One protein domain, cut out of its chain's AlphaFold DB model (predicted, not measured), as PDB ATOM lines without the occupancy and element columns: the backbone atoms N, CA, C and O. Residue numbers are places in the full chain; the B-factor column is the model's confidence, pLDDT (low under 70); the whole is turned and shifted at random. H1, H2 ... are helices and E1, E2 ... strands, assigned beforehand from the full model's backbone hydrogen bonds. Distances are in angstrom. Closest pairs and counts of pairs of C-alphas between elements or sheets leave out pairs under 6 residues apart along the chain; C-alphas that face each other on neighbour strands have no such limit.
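What this domain is: This is residues 78 to 180 of the 183 residues of the protein "Protein kinase domain-containing protein" of Gymnopus androsaceus JB14 (UniProt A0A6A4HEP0). A two-strand hairpin, E2 and E3, packs along one side of a long helix, H2, with E3 the nearer strand; H2 makes the core and runs most of the length of the domain. H3 packs on H2 on roughly the opposite side from the hairpin, the small strand pair E1 and E4 sits by H2's last residues, and H1 and H4 pack near its first residues. The printed part has 103 residues, with four named helices and four named strands in the order H1 H2 E1 E2 E3 E4 H3 H4; the two sheets, E2 - E3 and E1 - E4, are antiparallel, and the class is mixed, helices and strands. It is compact, with a radius of gyration of the C-alphas of 13.5 A and spans of 40 by 28 by 21 A.

Where its parts are: E2 is residues 127 to 131, 12.9 A long, and E3 is residues 138 to 143, 14.1 A long. H2, residues 90 to 115, runs 36.0 A from C-alpha 90 at (24.784, 17.642, -21.000) to C-alpha 115 at (34.453, 52.062, -25.446). H1 is residues 83 to 87, 5.9 A. E1, residues 117 to 119, and E4, residues 151 to 153, measure 6.5 A and 7.2 A. H3, residues 158 to 168, is 15.2 A long. H4, residues 171 to 180, is 15.6 A long and ends with C-alpha 180 at (37.752, 19.246, -15.340).

How they stand to each other: E2 and E3 form an antiparallel hairpin at 159 degrees, with N 128 and O 142 within hydrogen-bond range at 2.8 A. E3 has 14 pairs of C-alphas within 8 A of H2, the closest those of Val 138 and Glu 99, 5.9 A apart. H2 is the hub, the helix that touches most other helices. Its residues 101 to 113 alone touch H3, opposite ways at a steep tilt of 41 degrees; the closest C-alphas, of Ala 109 and Ala 161, are 4.7 A apart. Residues 94 to 101 alone touch H4, opposite ways at a steep tilt of 57 degrees, with the C-alphas of Lys 98 and Val 171 closest at 6.6 A. Residues 92 to 96 alone touch H1, closest at the C-alphas of Lys 93 and Phe 85, 5.4 A. The closest C-alphas of H2 and E1, of Ala 112 and Leu 118, are 4.8 A apart. E1 and E4 are antiparallel at 156 degrees, with N 118 and O 152 at 2.8 A, within hydrogen-bond range. H3 and H4 are apart. Every O i to N i+4 pair is within hydrogen-bond range in H1, H2 and H3; in H4, 3 of 6 are.

The domain as a whole: The two C-alphas farthest apart, of Arg 87 and Ser 155, are 40.5 A apart. The printed part has no cut, and no link is long. Mean pLDDT of the printed part is 96.0; residue 180 is under 70.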
ATOM      1  N   ALA A  78      29.224  33.557 -12.041       97.06
ATOM      2  CA  ALA A  78      29.994  32.818 -13.038       97.06
ATOM      3  C   ALA A  78      29.240  31.556 -13.483       97.06
ATOM      4  O   ALA A  78      28.766  30.790 -12.642       97.06
ATOM      5  N   LEU A  79      29.170  31.294 -14.793       95.81
ATOM      6  CA  LEU A  79      28.331  30.213 -15.336       95.81
ATOM      7  C   LEU A  79      28.642  28.849 -14.694       95.81
ATOM      8  O   LEU A  79      27.741  28.087 -14.364       95.81
ATOM      9  N   ASN A  80      29.923  28.563 -14.447       94.44
ATOM     10  CA  ASN A  80      30.375  27.308 -13.840       94.44
ATOM     11  C   ASN A  80      30.106  27.188 -12.322       94.44
ATOM     12  O   ASN A  80      30.508  26.192 -11.702       94.44
ATOM     13  N   ARG A  81      29.489  28.197 -11.708       95.38
ATOM     14  CA  ARG A  81      29.070  28.206 -10.299       95.38
ATOM     15  C   ARG A  81      27.557  28.103 -10.121       95.38
ATOM     16  O   ARG A  81      27.109  27.720  -9.053       95.38
ATOM     17  N   ILE A  82      26.794  28.330 -11.183       95.31
ATOM     18  CA  ILE A  82      25.336  28.252 -11.157       95.31
ATOM     19  C   ILE A  82      24.866  26.812 -10.953       95.31
ATOM     20  O   ILE A  82      25.226  25.920 -11.721       95.31
ATOM     21  N   ASP A  83      23.975  26.603  -9.982       96.06
ATOM     22  CA  ASP A  83      23.402  25.290  -9.649       96.06
ATOM     23  C   ASP A  83      22.813  24.557 -10.865       96.06
ATOM     24  O   ASP A  83      23.115  23.384 -11.090       96.06
ATOM     25  N   ALA A  84      21.996  25.250 -11.671       95.56
ATOM     26  CA  ALA A  84      21.373  24.688 -12.873       95.56
ATOM     27  C   ALA A  84      22.418  24.193 -13.884       95.56
ATOM     28  O   ALA A  84      22.229  23.163 -14.528       95.56
ATOM     29  N   PHE A  85      23.551  24.890 -13.979       95.62
ATOM     30  CA  PHE A  85      24.658  24.482 -14.827       95.62
ATOM     31  C   PHE A  85      25.432  23.313 -14.220       95.62
ATOM     32  O   PHE A  85      25.739  22.357 -14.916       95.62
ATOM     33  N   GLN A  86      25.750  23.356 -12.926       95.06
ATOM     34  CA  GLN A  86      26.545  22.316 -12.266       95.06
ATOM     35  C   GLN A  86      25.828  20.963 -12.253       95.06
ATOM     36  O   GLN A  86      26.428  19.941 -12.604       95.06
ATOM     37  N   ARG A  87      24.540  20.976 -11.893       94.94
ATOM     38  CA  ARG A  87      23.693  19.783 -11.733       94.94
ATOM     39  C   ARG A  87      22.983  19.368 -13.018       94.94
ATOM     40  O   ARG A  87      22.479  18.252 -13.086       94.94
ATOM     41  N   GLY A  88      22.929  20.254 -14.011       94.94
ATOM     42  CA  GLY A  88      22.315  19.980 -15.303       94.94
ATOM     43  C   GLY A  88      23.001  18.836 -16.044       94.94
ATOM     44  O   GLY A  88      24.217  18.621 -15.931       94.94
ATOM     45  N   ASP A  89      22.207  18.117 -16.832       95.25
ATOM     46  CA  ASP A  89      22.724  17.160 -17.801       95.25
ATOM     47  C   ASP A  89      23.475  17.875 -18.943       95.25
ATOM     48  O   ASP A  89      23.596  19.105 -18.990       95.25
ATOM     49  N   GLU A  90      24.023  17.098 -19.874       94.94
ATOM     50  CA  GLU A  90      24.784  17.642 -21.000       94.94
ATOM     51  C   GLU A  90      23.952  18.599 -21.868       94.94
ATOM     52  O   GLU A  90      24.468  19.624 -22.315       94.94
ATOM     53  N   LYS A  91      22.652  18.328 -22.045       96.25
ATOM     54  CA  LYS A  91      21.758  19.179 -22.842       96.25
ATOM     55  C   LYS A  91      21.538  20.529 -22.166       96.25
ATOM     56  O   LYS A  91      21.603  21.559 -22.838       96.25
ATOM     57  N   VAL A  92      21.323  20.541 -20.850       96.25
ATOM     58  CA  VAL A  92      21.183  21.776 -20.061       96.25
ATOM     59  C   VAL A  92      22.478  22.588 -20.093       96.25
ATOM     60  O   VAL A  92      22.442  23.785 -20.385       96.25
ATOM     61  N   LYS A  93      23.632  21.948 -19.865       96.50
ATOM     62  CA  LYS A  93      24.950  22.609 -19.925       96.50
ATOM     63  C   LYS A  93      25.229  23.205 -21.299       96.50
ATOM     64  O   LYS A  93      25.719  24.334 -21.394       96.50
ATOM     65  N   GLU A  94      24.888  22.481 -22.361       96.56
ATOM     66  CA  GLU A  94      25.059  22.952 -23.732       96.56
ATOM     67  C   GLU A  94      24.150  24.132 -24.052       96.56
ATOM     68  O   GLU A  94      24.633  25.122 -24.607       96.56
ATOM     69  N   LYS A  95      22.873  24.066 -23.658       97.56
ATOM     70  CA  LYS A  95      21.921  25.167 -23.827       97.56
ATOM     71  C   LYS A  95      22.445  26.442 -23.160       97.56
ATOM     72  O   LYS A  95      22.659  27.440 -23.845       97.56
ATOM     73  N   LEU A  96      22.727  26.386 -21.857       97.56
ATOM     74  CA  LEU A  96      23.183  27.552 -21.096       97.56
ATOM     75  C   LEU A  96      24.530  28.091 -21.603       97.56
ATOM     76  O   LEU A  96      24.731  29.300 -21.638       97.56
ATOM     77  N   THR A  97      25.440  27.215 -22.042       97.38
ATOM     78  CA  THR A  97      26.715  27.635 -22.651       97.38
ATOM     79  C   THR A  97      26.501  28.401 -23.949       97.38
ATOM     80  O   THR A  97      27.113  29.448 -24.138       97.38
ATOM     81  N   LYS A  98      25.642  27.904 -24.849       97.94
ATOM     82  CA  LYS A  98      25.358  28.577 -26.125       97.94
ATOM     83  C   LYS A  98      24.723  29.948 -25.904       97.94
ATOM     84  O   LYS A  98      25.155  30.914 -26.526       97.94
ATOM     85  N   GLU A  99      23.747  30.036 -25.003       98.38
ATOM     86  CA  GLU A  99      23.098  31.304 -24.649       98.38
ATOM     87  C   GLU A  99      24.096  32.293 -24.026       98.38
ATOM     88  O   GLU A  99      24.184  33.442 -24.463       98.38
ATOM     89  N   ALA A 100      24.906  31.841 -23.062       98.25
ATOM     90  CA  ALA A 100      25.926  32.673 -22.428       98.25
ATOM     91  C   ALA A 100      26.981  33.169 -23.428       98.25
ATOM     92  O   ALA A 100      27.346  34.337 -23.376       98.25
ATOM     93  N   LEU A 101      27.453  32.316 -24.344       98.06
ATOM     94  CA  LEU A 101      28.429  32.696 -25.372       98.06
ATOM     95  C   LEU A 101      27.866  33.723 -26.354       98.06
ATOM     96  O   LEU A 101      28.558  34.681 -26.690       98.06
ATOM     97  N   ALA A 102      26.616  33.547 -26.791       98.31
ATOM     98  CA  ALA A 102      25.964  34.504 -27.678       98.31
ATOM     99  C   ALA A 102      25.885  35.893 -27.026       98.31
ATOM    100  O   ALA A 102      26.338  36.873 -27.615       98.31
ATOM    101  N   LEU A 103      25.394  35.967 -25.786       98.56
ATOM    102  CA  LEU A 103      25.296  37.226 -25.042       98.56
ATOM    103  C   LEU A 103      26.669  37.806 -24.674       98.56
ATOM    104  O   LEU A 103      26.849  39.021 -24.704       98.56
ATOM    105  N   MET A 104      27.647  36.957 -24.352       98.50
ATOM    106  CA  MET A 104      29.024  37.376 -24.080       98.50
ATOM    107  C   MET A 104      29.627  38.062 -25.299       98.50
ATOM    108  O   MET A 104      30.152  39.165 -25.164       98.50
ATOM    109  N   CYS A 105      29.500  37.469 -26.487       98.50
ATOM    110  CA  CYS A 105      30.057  38.073 -27.688       98.50
ATOM    111  C   CYS A 105      29.336  39.357 -28.106       98.50
ATOM    112  O   CYS A 105      29.992  40.274 -28.595       98.50
ATOM    113  N   GLU A 106      28.030  39.472 -27.856       98.69
ATOM    114  CA  GLU A 106      27.309  40.740 -28.028       98.69
ATOM    115  C   GLU A 106      27.816  41.842 -27.084       98.69
ATOM    116  O   GLU A 106      28.000  42.984 -27.516       98.69
ATOM    117  N   GLU A 107      28.084  41.528 -25.811       98.62
ATOM    118  CA  GLU A 107      28.641  42.502 -24.862       98.62
ATOM    119  C   GLU A 107      30.084  42.872 -25.234       98.62
ATOM    120  O   GLU A 107      30.414  44.056 -25.250       98.62
ATOM    121  N   VAL A 108      30.935  41.900 -25.596       98.62
ATOM    122  CA  VAL A 108      32.310  42.156 -26.073       98.62
ATOM    123  C   VAL A 108      32.285  43.091 -27.274       98.62
ATOM    124  O   VAL A 108      33.006  44.087 -27.286       98.62
ATOM    125  N   ALA A 109      31.427  42.808 -28.254       98.69
ATOM    126  CA  ALA A 109      31.269  43.641 -29.436       98.69
ATOM    127  C   ALA A 109      30.792  45.055 -29.085       98.69
ATOM    128  O   ALA A 109      31.314  46.042 -29.603       98.69
ATOM    129  N   THR A 110      29.838  45.166 -28.161       98.62
ATOM    130  CA  THR A 110      29.313  46.453 -27.696       98.62
ATOM    131  C   THR A 110      30.384  47.270 -26.972       98.62
ATOM    132  O   THR A 110      30.535  48.458 -27.257       98.62
ATOM    133  N   VAL A 111      31.164  46.664 -26.073       98.38
ATOM    134  CA  VAL A 111      32.255  47.354 -25.366       98.38
ATOM    135  C   VAL A 111      33.375  47.738 -26.336       98.38
ATOM    136  O   VAL A 111      33.838  48.877 -26.296       98.38
ATOM    137  N   ALA A 112      33.760  46.850 -27.255       98.50
ATOM    138  CA  ALA A 112      34.776  47.145 -28.262       98.50
ATOM    139  C   ALA A 112      34.370  48.335 -29.134       98.50
ATOM    140  O   ALA A 112      35.145  49.275 -29.283       98.50
ATOM    141  N   HIS A 113      33.133  48.343 -29.623       98.56
ATOM    142  CA  HIS A 113      32.625  49.412 -30.473       98.56
ATOM    143  C   HIS A 113      32.448  50.743 -29.726       98.56
ATOM    144  O   HIS A 113      32.858  51.793 -30.210       98.56
ATOM    145  N   THR A 114      31.839  50.718 -28.536       98.38
ATOM    146  CA  THR A 114      31.429  51.953 -27.839       98.38
ATOM    147  C   THR A 114      32.489  52.518 -26.899       98.38
ATOM    148  O   THR A 114      32.464  53.710 -26.593       98.38
ATOM    149  N   LYS A 115      33.402  51.679 -26.402       98.31
ATOM    150  CA  LYS A 115      34.453  52.062 -25.446       98.31
ATOM    151  C   LYS A 115      35.858  51.912 -26.016       98.31
ATOM    152  O   LYS A 115      36.808  52.333 -25.363       98.31
ATOM    153  N   GLY A 116      36.002  51.318 -27.199       98.19
ATOM    154  CA  GLY A 116      37.301  51.071 -27.810       98.19
ATOM    155  C   GLY A 116      38.139  50.039 -27.053       98.19
ATOM    156  O   GLY A 116      39.367  50.096 -27.111       98.19
ATOM    157  N   ILE A 117      37.504  49.132 -26.300       98.38
ATOM    158  CA  ILE A 117      38.176  48.102 -25.496       98.38
ATOM    159  C   ILE A 117      37.705  46.711 -25.913       98.38
ATOM    160  O   ILE A 117      36.529  46.382 -25.791       98.38
ATOM    161  N   LEU A 118      38.638  45.862 -26.332       98.19
ATOM    162  CA  LEU A 118      38.398  44.459 -26.643       98.19
ATOM    163  C   LEU A 118      38.808  43.569 -25.463       98.19
ATOM    164  O   LEU A 118      39.973  43.562 -25.057       98.19
ATOM    165  N   HIS A 119      37.859  42.788 -24.945       98.19
ATOM    166  CA  HIS A 119      38.092  41.789 -23.899       98.19
ATOM    167  C   HIS A 119      38.369  40.412 -24.524       98.19
ATOM    168  O   HIS A 119      37.538  39.882 -25.262       98.19
ATOM    169  N   ASN A 120      39.534  39.828 -24.237       97.12
ATOM    170  CA  ASN A 120      40.020  38.564 -24.806       97.12
ATOM    171  C   ASN A 120      40.337  37.506 -23.732       97.12
ATOM    172  O   ASN A 120      41.179  36.623 -23.923       97.12
ATOM    173  N   ASP A 121      39.677  37.585 -22.580       95.56
ATOM    174  CA  ASP A 121      39.682  36.512 -21.583       95.56
ATOM    175  C   ASP A 121      38.266  36.049 -21.247       95.56
ATOM    176  O   ASP A 121      37.878  35.943 -20.088       95.56
ATOM    177  N   ASN A 122      37.464  35.801 -22.282       95.12
ATOM    178  CA  ASN A 122      36.047  35.472 -22.160       95.12
ATOM    179  C   ASN A 122      35.821  34.000 -21.792       95.12
ATOM    180  O   ASN A 122      35.163  33.251 -22.512       95.12
ATOM    181  N   ASN A 123      36.396  33.556 -20.677       94.69
ATOM    182  CA  ASN A 123      36.141  32.236 -20.110       94.69
ATOM    183  C   ASN A 123      34.959  32.275 -19.114       94.69
ATOM    184  O   ASN A 123      34.537  33.341 -18.670       94.69
ATOM    185  N   MET A 124      34.433  31.107 -18.716       94.75
ATOM    186  CA  MET A 124      33.279  30.995 -17.799       94.75
ATOM    187  C   MET A 124      33.453  31.684 -16.438       94.75
ATOM    188  O   MET A 124      32.453  31.963 -15.781       94.75
ATOM    189  N   GLY A 125      34.693  31.882 -15.981       94.31
ATOM    190  CA  GLY A 125      34.998  32.557 -14.718       94.31
ATOM    191  C   GLY A 125      35.048  34.081 -14.831       94.31
ATOM    192  O   GLY A 125      34.908  34.754 -13.813       94.31
ATOM    193  N   ASN A 126      35.194  34.598 -16.051       97.06
ATOM    194  CA  ASN A 126      35.376  36.020 -16.347       97.06
ATOM    195  C   ASN A 126      34.134  36.643 -17.004       97.06
ATOM    196  O   ASN A 126      34.172  37.745 -17.552       97.06
ATOM    197  N   ILE A 127      33.004  35.944 -16.905       97.88
ATOM    198  CA  ILE A 127      31.682  36.507 -17.143       97.88
ATOM    199  C   ILE A 127      30.791  36.234 -15.938       97.88
ATOM    200  O   ILE A 127      30.897  35.186 -15.303       97.88
ATOM    201  N   LEU A 128      29.885  37.158 -15.649       98.44
ATOM    202  CA  LEU A 128      28.784  36.946 -14.719       98.44
ATOM    203  C   LEU A 128      27.500  36.854 -15.521       98.44
ATOM    204  O   LEU A 128      27.223  37.733 -16.331       98.44
ATOM    205  N   VAL A 129      26.723  35.801 -15.313       98.44
ATOM    206  CA  VAL A 129      25.462  35.588 -16.014       98.44
ATOM    207  C   VAL A 129      24.293  35.755 -15.054       98.44
ATOM    208  O   VAL A 129      24.370  35.389 -13.880       98.44
ATOM    209  N   THR A 130      23.197  36.306 -15.563       98.50
ATOM    210  CA  THR A 130      21.910  36.343 -14.865       98.50
ATOM    211  C   THR A 130      20.965  35.398 -15.583       98.50
ATOM    212  O   THR A 130      20.857  35.443 -16.812       98.50
ATOM    213  N   LEU A 131      20.285  34.541 -14.826       98.25
ATOM    214  CA  LEU A 131      19.262  33.658 -15.374       98.25
ATOM    215  C   LEU A 131      17.870  34.282 -15.269       98.25
ATOM    216  O   LEU A 131      17.617  35.142 -14.425       98.25
ATOM    217  N   SER A 132      16.962  33.802 -16.112       98.06
ATOM    218  CA  SER A 132      15.521  33.988 -15.967       98.06
ATOM    219  C   SER A 132      15.023  33.514 -14.594       98.06
ATOM    220  O   SER A 132      15.695  32.757 -13.890       98.06
ATOM    221  N   ALA A 133      13.818  33.940 -14.205       97.38
ATOM    222  CA  ALA A 133      13.230  33.595 -12.905       97.38
ATOM    223  C   ALA A 133      13.092  32.074 -12.681       97.38
ATOM    224  O   ALA A 133      13.278  31.593 -11.565       97.38
ATOM    225  N   ASP A 134      12.824  31.315 -13.747       96.56
ATOM    226  CA  ASP A 134      12.759  29.846 -13.741       96.56
ATOM    227  C   ASP A 134      14.142  29.166 -13.794       96.56
ATOM    228  O   ASP A 134      14.238  27.942 -13.722       96.56
ATOM    229  N   LYS A 135      15.221  29.951 -13.897       95.81
ATOM    230  CA  LYS A 135      16.617  29.508 -13.977       95.81
ATOM    231  C   LYS A 135      16.930  28.616 -15.186       95.81
ATOM    232  O   LYS A 135      17.894  27.851 -15.136       95.81
ATOM    233  N   THR A 136      16.152  28.697 -16.266       96.00
ATOM    234  CA  THR A 136      16.353  27.833 -17.443       96.00
ATOM    235  C   THR A 136      17.046  28.514 -18.618       96.00
ATOM    236  O   THR A 136      17.524  27.806 -19.509       96.00
ATOM    237  N   THR A 137      17.115  29.847 -18.633       97.94
ATOM    238  CA  THR A 137      17.684  30.625 -19.739       97.94
ATOM    239  C   THR A 137      18.565  31.758 -19.227       97.94
ATOM    240  O   THR A 137      18.263  32.396 -18.218       97.94
ATOM    241  N   VAL A 138      19.668  32.017 -19.927       98.50
ATOM    242  CA  VAL A 138      20.534  33.173 -19.670       98.50
ATOM    243  C   VAL A 138      19.894  34.424 -20.268       98.50
ATOM    244  O   VAL A 138      19.646  34.477 -21.468       98.50
ATOM    245  N   ILE A 139      19.634  35.438 -19.438       98.44
ATOM    246  CA  ILE A 139      18.953  36.677 -19.865       98.44
ATOM    247  C   ILE A 139      19.891  37.876 -19.986       98.44
ATOM    248  O   ILE A 139      19.583  38.835 -20.686       98.44
ATOM    249  N   SER A 140      21.028  37.852 -19.293       98.38
ATOM    250  CA  SER A 140      22.042  38.897 -19.405       98.38
ATOM    251  C   SER A 140      23.404  38.387 -18.965       98.38
ATOM    252  O   SER A 140      23.513  37.389 -18.244       98.38
ATOM    253  N   ILE A 141      24.444  39.100 -19.392       98.44
ATOM    254  CA  ILE A 141      25.812  38.858 -18.954       98.44
ATOM    255  C   ILE A 141      26.478  40.178 -18.561       98.44
ATOM    256  O   ILE A 141      26.062  41.254 -18.999       98.44
ATOM    257  N   LYS A 142      27.542  40.092 -17.764       98.44
ATOM    258  CA  LYS A 142      28.510  41.166 -17.533       98.44
ATOM    259  C   LYS A 142      29.927  40.617 -17.678       98.44
ATOM    260  O   LYS A 142      30.228  39.555 -17.138       98.44
ATOM    261  N   LEU A 143      30.782  41.339 -18.397       98.31
ATOM    262  CA  LEU A 143      32.215  41.039 -18.476       98.31
ATOM    263  C   LEU A 143      32.906  41.482 -17.183       98.31
ATOM    264  O   LEU A 143      32.580  42.538 -16.634       98.31
ATOM    265  N   VAL A 144      33.849  40.678 -16.700       97.75
ATOM    266  CA  VAL A 144      34.675  40.978 -15.523       97.75
ATOM    267  C   VAL A 144      36.119  40.524 -15.760       97.75
ATOM    268  O   VAL A 144      36.390  39.783 -16.693       97.75
ATOM    269  N   ASP A 145      37.028  40.942 -14.874       96.19
ATOM    270  CA  ASP A 145      38.471  40.648 -14.938       96.19
ATOM    271  C   ASP A 145      39.192  41.238 -16.164       96.19
ATOM    272  O   ASP A 145      39.747  40.543 -17.007       96.19
ATOM    273  N   TRP A 146      39.261  42.570 -16.200       96.81
ATOM    274  CA  TRP A 146      39.884  43.376 -17.261       96.81
ATOM    275  C   TRP A 146      41.426  43.396 -17.229       96.81
ATOM    276  O   TRP A 146      42.066  44.392 -17.585       96.81
ATOM    277  N   GLY A 147      42.040  42.323 -16.737       91.94
ATOM    278  CA  GLY A 147      43.483  42.215 -16.561       91.94
ATOM    279  C   GLY A 147      44.257  42.162 -17.884       91.94
ATOM    280  O   GLY A 147      43.796  41.650 -18.908       91.94
ATOM    281  N   ALA A 148      45.495  42.660 -17.861       89.12
ATOM    282  CA  ALA A 148      46.461  42.412 -18.931       89.12
ATOM    283  C   ALA A 148      47.010  40.968 -18.840       89.12
ATOM    284  O   ALA A 148      47.084  40.418 -17.739       89.12
ATOM    285  N   PRO A 149      47.453  40.348 -19.953       92.50
ATOM    286  CA  PRO A 149      47.612  40.911 -21.299       92.50
ATOM    287  C   PRO A 149      46.395  40.709 -22.217       92.50
ATOM    288  O   PRO A 149      46.527  40.849 -23.427       92.50
ATOM    289  N   ARG A 150      45.231  40.335 -21.676       94.94
ATOM    290  CA  ARG A 150      44.068  39.888 -22.462       94.94
ATOM    291  C   ARG A 150      43.012  40.970 -22.680       94.94
ATOM    292  O   ARG A 150      41.868  40.669 -22.993       94.94
ATOM    293  N   THR A 151      43.407  42.223 -22.535       96.50
ATOM    294  CA  THR A 151      42.554  43.384 -22.761       96.50
ATOM    295  C   THR A 151      43.303  44.343 -23.671       96.50
ATOM    296  O   THR A 151      44.459  44.671 -23.393       96.50
ATOM    297  N   TYR A 152      42.662  44.778 -24.754       96.69
ATOM    298  CA  TYR A 152      43.295  45.584 -25.799       96.69
ATOM    299  C   TYR A 152      42.475  46.830 -26.099       96.69
ATOM    300  O   TYR A 152      41.250  46.805 -26.029       96.69
ATOM    301  N   THR A 153      43.140  47.905 -26.506       96.94
ATOM    302  CA  THR A 153      42.467  48.998 -27.211       96.94
ATOM    303  C   THR A 153      42.154  48.553 -28.634       96.94
ATOM    304  O   THR A 153      43.033  48.016 -29.309       96.94
ATOM    305  N   ALA A 154      40.936  48.794 -29.102       96.38
ATOM    306  CA  ALA A 154      40.498  48.430 -30.441       96.38
ATOM    307  C   ALA A 154      39.659  49.555 -31.050       96.38
ATOM    308  O   ALA A 154      38.869  50.190 -30.361       96.38
ATOM    309  N   SER A 155      39.821  49.781 -32.351       97.81
ATOM    310  CA  SER A 155      38.951  50.646 -33.150       97.81
ATOM    311  C   SER A 155      38.335  49.774 -34.231       97.81
ATOM    312  O   SER A 155      38.931  49.592 -35.288       97.81
ATOM    313  N   VAL A 156      37.195  49.171 -33.914       98.19
ATOM    314  CA  VAL A 156      36.514  48.179 -34.752       98.19
ATOM    315  C   VAL A 156      35.020  48.472 -34.787       98.19
ATOM    316  O   VAL A 156      34.458  49.073 -33.862       98.19
ATOM    317  N   THR A 157      34.364  48.044 -35.856       98.56
ATOM    318  CA  THR A 157      32.901  48.000 -35.907       98.56
ATOM    319  C   THR A 157      32.368  46.962 -34.917       98.56
ATOM    320  O   THR A 157      33.092  46.066 -34.462       98.56
ATOM    321  N   LYS A 158      31.086  47.078 -34.555       98.62
ATOM    322  CA  LYS A 158      30.451  46.092 -33.676       98.62
ATOM    323  C   LYS A 158      30.440  44.713 -34.349       98.62
ATOM    324  O   LYS A 158      30.693  43.707 -33.694       98.62
ATOM    325  N   GLU A 159      30.192  44.677 -35.651       98.69
ATOM    326  CA  GLU A 159      30.090  43.469 -36.464       98.69
ATOM    327  C   GLU A 159      31.424  42.713 -36.516       98.69
ATOM    328  O   GLU A 159      31.451  41.515 -36.231       98.69
ATOM    329  N   GLU A 160      32.536  43.415 -36.769       98.50
ATOM    330  CA  GLU A 160      33.886  42.826 -36.751       98.50
ATOM    331  C   GLU A 160      34.228  42.235 -35.377       98.50
ATOM    332  O   GLU A 160      34.732  41.114 -35.279       98.50
ATOM    333  N   ALA A 161      33.930  42.961 -34.296       98.44
ATOM    334  CA  ALA A 161      34.190  42.488 -32.939       98.44
ATOM    335  C   ALA A 161      33.331  41.264 -32.571       98.44
ATOM    336  O   ALA A 161      33.808  40.348 -31.893       98.44
ATOM    337  N   LEU A 162      32.076  41.232 -33.027       98.56
ATOM    338  CA  LEU A 162      31.158  40.115 -32.816       98.56
ATOM    339  C   LEU A 162      31.626  38.857 -33.555       98.56
ATOM    340  O   LEU A 162      31.641  37.773 -32.968       98.56
ATOM    341  N   GLU A 163      32.009  38.996 -34.825       98.25
ATOM    342  CA  GLU A 163      32.538  37.898 -35.636       98.25
ATOM    343  C   GLU A 163      33.837  37.353 -35.036       98.25
ATOM    344  O   GLU A 163      33.951  36.146 -34.798       98.25
ATOM    345  N   TRP A 164      34.768  38.246 -34.689       98.06
ATOM    346  CA  TRP A 164      36.007  37.880 -34.011       98.06
ATOM    347  C   TRP A 164      35.735  37.096 -32.723       98.06
ATOM    348  O   TRP A 164      36.324  36.036 -32.512       98.06
ATOM    349  N   CYS A 165      34.809  37.566 -31.879       98.00
ATOM    350  CA  CYS A 165      34.506  36.897 -30.617       98.00
ATOM    351  C   CYS A 165      33.951  35.485 -30.835       98.00
ATOM    352  O   CYS A 165      34.395  34.540 -30.178       98.00
ATOM    353  N   LYS A 166      33.022  35.319 -31.787       96.94
ATOM    354  CA  LYS A 166      32.447  34.010 -32.133       96.94
ATOM    355  C   LYS A 166      33.514  33.034 -32.636       96.94
ATOM    356  O   LYS A 166      33.454  31.853 -32.298       96.94
ATOM    357  N   GLY A 167      34.495  33.522 -33.399       96.50
ATOM    358  CA  GLY A 167      35.637  32.724 -33.853       96.50
ATOM    359  C   GLY A 167      36.623  32.376 -32.732       96.50
ATOM    360  O   GLY A 167      37.125  31.254 -32.678       96.50
ATOM    361  N   ALA A 168      36.879  33.313 -31.817       95.62
ATOM    362  CA  ALA A 168      37.836  33.146 -30.723       95.62
ATOM    363  C   ALA A 168      37.329  32.235 -29.592       95.62
ATOM    364  O   ALA A 168      38.141  31.610 -28.912       95.62
ATOM    365  N   TRP A 169      36.007  32.152 -29.390       94.88
ATOM    366  CA  TRP A 169      35.387  31.443 -28.263       94.88
ATOM    367  C   TRP A 169      34.321  30.427 -28.708       94.88
ATOM    368  O   TRP A 169      33.145  30.561 -28.359       94.88
ATOM    369  N   PRO A 170      34.695  29.371 -29.458       94.06
ATOM    370  CA  PRO A 170      33.746  28.349 -29.876       94.06
ATOM    371  C   PRO A 170      33.220  27.545 -28.676       94.06
ATOM    372  O   PRO A 170      33.949  27.258 -27.722       94.06
ATOM    373  N   VAL A 171      31.967  27.084 -28.766       93.12
ATOM    374  CA  VAL A 171      31.294  26.253 -27.740       93.12
ATOM    375  C   VAL A 171      32.157  25.064 -27.299       93.12
ATOM    376  O   VAL A 171      32.219  24.736 -26.115       93.12
ATOM    377  N   GLU A 172      32.877  24.444 -28.234       93.00
ATOM    378  CA  GLU A 172      33.729  23.280 -27.968       93.00
ATOM    379  C   GLU A 172      34.900  23.581 -27.020       93.00
ATOM    380  O   GLU A 172      35.327  22.714 -26.254       93.00
ATOM    381  N   GLN A 173      35.407  24.817 -27.007       91.25
ATOM    382  CA  GLN A 173      36.424  25.228 -26.040       91.25
ATOM    383  C   GLN A 173      35.855  25.243 -24.618       91.25
ATOM    384  O   GLN A 173      36.512  24.787 -23.682       91.25
ATOM    385  N   TRP A 174      34.620  25.718 -24.458       92.62
ATOM    386  CA  TRP A 174      33.927  25.751 -23.172       92.62
ATOM    387  C   TRP A 174      33.538  24.347 -22.698       92.62
ATOM    388  O   TRP A 174      33.729  24.027 -21.526       92.62
ATOM    389  N   LYS A 175      33.110  23.469 -23.612       92.75
ATOM    390  CA  LYS A 175      32.805  22.057 -23.318       92.75
ATOM    391  C   LYS A 175      33.967  21.305 -22.677       92.75
ATOM    392  O   LYS A 175      33.764  20.530 -21.742       92.75
ATOM    393  N   LYS A 176      35.205  21.555 -23.121       89.94
ATOM    394  CA  LYS A 176      36.402  20.940 -22.519       89.94
ATOM    395  C   LYS A 176      36.528  21.267 -21.028       89.94
ATOM    396  O   LYS A 176      36.910  20.400 -20.247       89.94
ATOM    397  N   ALA A 177      36.147  22.478 -20.621       85.75
ATOM    398  CA  ALA A 177      36.214  22.907 -19.229       85.75
ATOM    399  C   ALA A 177      35.129  22.276 -18.336       85.75
ATOM    400  O   ALA A 177      35.315  22.220 -17.121       85.75
ATOM    401  N   TRP A 178      34.033  21.745 -18.898       87.62
ATOM    402  CA  TRP A 178      32.998  21.054 -18.111       87.62
ATOM    403  C   TRP A 178      33.541  19.795 -17.429       87.62
ATOM    404  O   TRP A 178      33.099  19.437 -16.340       87.62
ATOM    405  N   LYS A 179      34.507  19.128 -18.071       77.12
ATOM    406  CA  LYS A 179      35.027  17.816 -17.662       77.12
ATOM    407  C   LYS A 179      36.079  17.883 -16.552       77.12
ATOM    408  O   LYS A 179      36.415  16.857 -15.980       77.12
ATOM    409  N   ILE A 180      36.596  19.072 -16.238       66.94
ATOM    410  CA  ILE A 180      37.752  19.246 -15.340       66.94
ATOM    411  C   ILE A 180      37.339  19.272 -13.849       66.94
ATOM    412  O   ILE A 180      38.195  19.240 -12.975       66.94
TER     413      ILE A 180